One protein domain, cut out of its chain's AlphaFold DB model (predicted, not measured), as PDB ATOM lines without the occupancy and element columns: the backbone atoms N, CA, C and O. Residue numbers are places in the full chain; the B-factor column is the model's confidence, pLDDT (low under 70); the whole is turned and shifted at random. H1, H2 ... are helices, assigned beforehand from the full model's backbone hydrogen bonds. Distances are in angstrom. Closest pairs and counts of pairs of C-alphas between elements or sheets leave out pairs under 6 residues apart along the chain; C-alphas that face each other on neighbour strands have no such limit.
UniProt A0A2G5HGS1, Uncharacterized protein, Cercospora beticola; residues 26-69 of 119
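AT A GLANCE: This is residues 26 to 69 of the 119 residues of an uncharacterized protein of Cercospora beticola (UniProt A0A2G5HGS1). Two helices meet at their first residues as an L, the long H2 making the length and the shorter H1 set off at a right angle. A tail, residues 64 to 69, follows at the far end of H2. The printed part has 44 residues, with two named helices, H1 then H2, and no named strand: all helix. It is loose, with a radius of gyration of the C-alphas of 13.2 A, a rod spanning 38 by 17 by 14 A.

HOW THE PARTS SIT: H2, residues 45 to 63, touches H1, residues 27 to 38, with residues 45 to 49 alone; H1 touches it with residues 27 to 31 alone. The closest C-alphas, of Trp 27 and Gly 45, are 4.3 A apart. Their lines are about perpendicular, at 89 degrees. Residues 50 to 55 of H2 stand free. In H1 and H2 every O i to N i+4 pair is within hydrogen-bond range.

IN THESE COORDINATES: H2 runs 26.5 A, from C-alpha 45 at (35.157, 8.972, -10.405) to C-alpha 63 at (61.081, 13.880, -8.540). H1 runs 16.1 A, from C-alpha 27 at (37.187, 6.846, -13.599).

THE WHOLE: The two C-alphas farthest apart, of Gly 39 and Ala 69, are 40.1 A apart. The printed part has no cut. H1 to H2 is a short link. Mean pLDDT of the printed part is 83.4; residues 65 to 69 are under 70.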
ATOM      1  N   ASN A  26      38.564   4.855 -17.433       90.00
ATOM      2  CA  ASN A  26      37.193   5.110 -17.014       90.00
ATOM      3  C   ASN A  26      37.167   5.274 -15.486       90.00
ATOM      4  O   ASN A  26      37.241   4.298 -14.739       90.00
ATOM      5  N   TRP A  27      37.096   6.522 -15.022       89.12
ATOM      6  CA  TRP A  27      37.187   6.846 -13.599       89.12
ATOM      7  C   TRP A  27      36.022   6.302 -12.770       89.12
ATOM      8  O   TRP A  27      36.226   6.021 -11.592       89.12
ATOM      9  N   ASP A  28      34.838   6.132 -13.360       90.50
ATOM     10  CA  ASP A  28      33.680   5.567 -12.661       90.50
ATOM     11  C   ASP A  28      33.853   4.063 -12.440       90.50
ATOM     12  O   ASP A  28      33.588   3.561 -11.352       90.50
ATOM     13  N   GLN A  29      34.409   3.354 -13.424       91.81
ATOM     14  CA  GLN A  29      34.768   1.945 -13.259       91.81
ATOM     15  C   GLN A  29      35.870   1.767 -12.205       91.81
ATOM     16  O   GLN A  29      35.782   0.883 -11.357       91.81
ATOM     17  N   VAL A  30      36.888   2.635 -12.210       89.25
ATOM     18  CA  VAL A  30      37.943   2.626 -11.183       89.25
ATOM     19  C   VAL A  30      37.347   2.885  -9.796       89.25
ATOM     20  O   VAL A  30      37.685   2.176  -8.853       89.25
ATOM     21  N   ALA A  31      36.425   3.840  -9.667       90.62
ATOM     22  CA  ALA A  31      35.723   4.107  -8.412       90.62
ATOM     23  C   ALA A  31      34.975   2.873  -7.895       90.62
ATOM     24  O   ALA A  31      35.163   2.488  -6.745       90.62
ATOM     25  N   GLN A  32      34.207   2.203  -8.760       92.38
ATOM     26  CA  GLN A  32      33.483   0.978  -8.410       92.38
ATOM     27  C   GLN A  32      34.422  -0.145  -7.957       92.38
ATOM     28  O   GLN A  32      34.129  -0.837  -6.982       92.38
ATOM     29  N   MET A  33      35.570  -0.314  -8.622       91.50
ATOM     30  CA  MET A  33      36.569  -1.309  -8.221       91.50
ATOM     31  C   MET A  33      37.152  -1.008  -6.835       91.50
ATOM     32  O   MET A  33      37.238  -1.915  -6.008       91.50
ATOM     33  N   LEU A  34      37.512   0.253  -6.558       89.75
ATOM     34  CA  LEU A  34      38.025   0.648  -5.242       89.75
ATOM     35  C   LEU A  34      36.964   0.516  -4.145       89.75
ATOM     36  O   LEU A  34      37.290   0.049  -3.053       89.75
ATOM     37  N   ASN A  35      35.717   0.891  -4.436       91.62
ATOM     38  CA  ASN A  35      34.596   0.749  -3.511       91.62
ATOM     39  C   ASN A  35      34.361  -0.726  -3.160       91.62
ATOM     40  O   ASN A  35      34.281  -1.088  -1.988       91.62
ATOM     41  N   THR A  36      34.368  -1.605  -4.169       92.19
ATOM     42  CA  THR A  36      34.206  -3.058  -3.983       92.19
ATOM     43  C   THR A  36      35.324  -3.653  -3.124       92.19
ATOM     44  O   THR A  36      35.062  -4.487  -2.264       92.19
ATOM     45  N   GLN A  37      36.574  -3.229  -3.336       89.12
ATOM     46  CA  GLN A  37      37.715  -3.720  -2.557       89.12
ATOM     47  C   GLN A  37      37.752  -3.174  -1.128       89.12
ATOM     48  O   GLN A  37      38.164  -3.884  -0.214       89.12
ATOM     49  N   SER A  38      37.349  -1.918  -0.938       86.88
ATOM     50  CA  SER A  38      37.399  -1.248   0.368       86.88
ATOM     51  C   SER A  38      36.149  -1.511   1.210       86.88
ATOM     52  O   SER A  38      36.168  -1.276   2.413       86.88
ATOM     53  N   GLY A  39      35.064  -1.985   0.587       86.25
ATOM     54  CA  GLY A  39      33.759  -2.137   1.226       86.25
ATOM     55  C   GLY A  39      33.088  -0.803   1.566       86.25
ATOM     56  O   GLY A  39      32.224  -0.772   2.439       86.25
ATOM     57  N   THR A  40      33.495   0.297   0.923       85.81
ATOM     58  CA  THR A  40      32.933   1.640   1.139       85.81
ATOM     59  C   THR A  40      32.510   2.275  -0.181       85.81
ATOM     60  O   THR A  40      32.992   1.866  -1.228       85.81
ATOM     61  N   ASP A  41      31.633   3.282  -0.141       82.50
ATOM     62  CA  ASP A  41      31.173   4.030  -1.326       82.50
ATOM     63  C   ASP A  41      31.767   5.449  -1.407       82.50
ATOM     64  O   ASP A  41      31.206   6.360  -2.019       82.50
ATOM     65  N   ASP A  42      32.926   5.657  -0.780       87.31
ATOM     66  CA  ASP A  42      33.549   6.980  -0.666       87.31
ATOM     67  C   ASP A  42      34.256   7.428  -1.953       87.31
ATOM     68  O   ASP A  42      34.525   8.622  -2.148       87.31
ATOM     69  N   TYR A  43      34.597   6.491  -2.842       87.69
ATOM     70  CA  TYR A  43      35.296   6.817  -4.074       87.69
ATOM     71  C   TYR A  43      34.305   7.226  -5.166       87.69
ATOM     72  O   TYR A  43      33.413   6.481  -5.559       87.69
ATOM     73  N   VAL A  44      34.509   8.433  -5.701       91.75
ATOM     74  CA  VAL A  44      33.745   8.994  -6.825       91.75
ATOM     75  C   VAL A  44      34.695   9.247  -7.993       91.75
ATOM     76  O   VAL A  44      35.776   9.815  -7.797       91.75
ATOM     77  N   GLY A  45      34.295   8.896  -9.218       87.81
ATOM     78  CA  GLY A  45      35.157   8.972 -10.405       87.81
ATOM     79  C   GLY A  45      35.794  10.351 -10.618       87.81
ATOM     80  O   GLY A  45      37.009  10.476 -10.794       87.81
ATOM     81  N   ASN A  46      35.016  11.430 -10.491       89.31
ATOM     82  CA  ASN A  46      35.554  12.787 -10.629       89.31
ATOM     83  C   ASN A  46      36.553  13.153  -9.509       89.31
ATOM     84  O   ASN A  46      37.548  13.839  -9.760       89.31
ATOM     85  N   ALA A  47      36.332  12.673  -8.281       88.62
ATOM     86  CA  ALA A  47      37.256  12.889  -7.170       88.62
ATOM     87  C   ALA A  47      38.583  12.146  -7.403       88.62
ATOM     88  O   ALA A  47      39.652  12.731  -7.213       88.62
ATOM     89  N   LEU A  48      38.527  10.906  -7.898       88.69
ATOM     90  CA  LEU A  48      39.704  10.117  -8.273       88.69
ATOM     91  C   LEU A  48      40.499  10.775  -9.399       88.69
ATOM     92  O   LEU A  48      41.713  10.925  -9.276       88.69
ATOM     93  N   ARG A  49      39.824  11.275 -10.441       88.81
ATOM     94  CA  ARG A  49      40.472  12.032 -11.522       88.81
ATOM     95  C   ARG A  49      41.244  13.240 -10.986       88.81
ATOM     96  O   ARG A  49      42.392  13.475 -11.369       88.81
ATOM     97  N   GLN A  50      40.636  14.012 -10.084       90.19
ATOM     98  CA  GLN A  50      41.293  15.167  -9.465       90.19
ATOM     99  C   GLN A  50      42.465  14.757  -8.568       90.19
ATOM    100  O   GLN A  50      43.509  15.414  -8.579       90.19
ATOM    101  N   LYS A  51      42.309  13.683  -7.787       89.62
ATOM    102  CA  LYS A  51      43.378  13.137  -6.942       89.62
ATOM    103  C   LYS A  51      44.553  12.675  -7.792       89.62
ATOM    104  O   LYS A  51      45.678  13.063  -7.500       89.62
ATOM    105  N   PHE A  52      44.297  11.962  -8.881       87.19
ATOM    106  CA  PHE A  52      45.315  11.526  -9.828       87.19
ATOM    107  C   PHE A  52      46.071  12.704 -10.453       87.19
ATOM    108  O   PHE A  52      47.299  12.720 -10.459       87.19
ATOM    109  N   ALA A  53      45.365  13.750 -10.894       85.75
ATOM    110  CA  ALA A  53      46.010  14.959 -11.407       85.75
ATOM    111  C   ALA A  53      46.907  15.640 -10.354       85.75
ATOM    112  O   ALA A  53      47.989  16.128 -10.683       85.75
ATOM    113  N   LYS A  54      46.485  15.657  -9.082       87.25
ATOM    114  CA  LYS A  54      47.299  16.171  -7.965       87.25
ATOM    115  C   LYS A  54      48.516  15.289  -7.684       87.25
ATOM    116  O   LYS A  54      49.592  15.832  -7.471       87.25
ATOM    117  N   LEU A  55      48.357  13.967  -7.716       84.56
ATOM    118  CA  LEU A  55      49.442  12.996  -7.555       84.56
ATOM    119  C   LEU A  55      50.511  13.177  -8.633       84.56
ATOM    120  O   LEU A  55      51.683  13.297  -8.294       84.56
ATOM    121  N   LYS A  56      50.103  13.309  -9.904       83.06
ATOM    122  CA  LYS A  56      51.031  13.605 -11.004       83.06
ATOM    123  C   LYS A  56      51.809  14.895 -10.748       83.06
ATOM    124  O   LYS A  56      53.028  14.875 -10.792       83.06
ATOM    125  N   LYS A  57      51.121  15.993 -10.413       83.12
ATOM    126  CA  LYS A  57      51.772  17.287 -10.142       83.12
ATOM    127  C   LYS A  57      52.736  17.240  -8.958       83.12
ATOM    128  O   LYS A  57      53.841  17.746  -9.070       83.12
ATOM    129  N   ASN A  58      52.320  16.646  -7.840       82.88
ATOM    130  CA  ASN A  58      53.159  16.539  -6.645       82.88
ATOM    131  C   ASN A  58      54.418  15.717  -6.932       82.88
ATOM    132  O   ASN A  58      55.509  16.054  -6.496       82.88
ATOM    133  N   ALA A  59      54.287  14.654  -7.715       79.81
ATOM    134  CA  ALA A  59      55.430  13.840  -8.061       79.81
ATOM    135  C   ALA A  59      56.339  14.491  -9.119       79.81
ATOM    136  O   ALA A  59      57.550  14.316  -9.039       79.81
ATOM    137  N   THR A  60      55.800  15.301 -10.037       79.44
ATOM    138  CA  THR A  60      56.615  16.192 -10.880       79.44
ATOM    139  C   THR A  60      57.418  17.189 -10.038       79.44
ATOM    140  O   THR A  60      58.571  17.461 -10.353       79.44
ATOM    141  N   ASP A  61      56.833  17.715  -8.959       78.69
ATOM    142  CA  ASP A  61      57.503  18.648  -8.042       78.69
ATOM    143  C   ASP A  61      58.611  17.958  -7.222       78.69
ATOM    144  O   ASP A  61      59.711  18.489  -7.094       78.69
ATOM    145  N   GLN A  62      58.355  16.740  -6.729       79.88
ATOM    146  CA  GLN A  62      59.297  15.998  -5.881       79.88
ATOM    147  C   GLN A  62      60.431  15.310  -6.645       79.88
ATOM    148  O   GLN A  62      61.557  15.260  -6.154       79.88
ATOM    149  N   TYR A  63      60.141  14.742  -7.817       77.75
ATOM    150  CA  TYR A  63      61.081  13.880  -8.540       77.75
ATOM    151  C   TYR A  63      61.493  14.437  -9.908       77.75
ATOM    152  O   TYR A  63      62.312  13.825 -10.594       77.75
ATOM    153  N   GLY A  64      60.949  15.589 -10.302       70.94
ATOM    154  CA  GLY A  64      61.119  16.148 -11.637       70.94
ATOM    155  C   GLY A  64      60.101  15.605 -12.638       70.94
ATOM    156  O   GLY A  64      59.351  14.660 -12.382       70.94
ATOM    157  N   ASP A  65      60.035  16.241 -13.805       67.62
ATOM    158  CA  ASP A  65      59.101  15.834 -14.846       67.62
ATOM    159  C   ASP A  65      59.612  14.590 -15.585       67.62
ATOM    160  O   ASP A  65      60.518  14.662 -16.414       67.62
ATOM    161  N   PHE A  66      58.992  13.442 -15.299       64.62
ATOM    162  CA  PHE A  66      59.242  12.175 -15.993       64.62
ATOM    163  C   PHE A  66      58.934  12.247 -17.498       64.62
ATOM    164  O   PHE A  66      59.431  11.417 -18.256       64.62
ATOM    165  N   GLY A  67      58.130  13.225 -17.936       56.34
ATOM    166  CA  GLY A  67      57.838  13.493 -19.346       56.34
ATOM    167  C   GLY A  67      58.783  14.504 -20.006       56.34
ATOM    168  O   GLY A  67      58.938  14.481 -21.228       56.34
ATOM    169  N   ALA A  68      59.476  15.353 -19.236       51.34
ATOM    170  CA  ALA A  68      60.341  16.402 -19.787       51.34
ATOM    171  C   ALA A  68      61.571  15.849 -20.507       51.34
ATOM    172  O   ALA A  68      62.121  16.534 -21.364       51.34
ATOM    173  N   ALA A  69      61.985  14.611 -20.226       51.16
ATOM    174  CA  ALA A  69      63.047  13.967 -20.995       51.16
ATOM    175  C   ALA A  69      62.652  13.724 -22.468       51.16
ATOM    176  O   ALA A  69      63.534  13.625 -23.315       51.16
TER     177      ALA A  69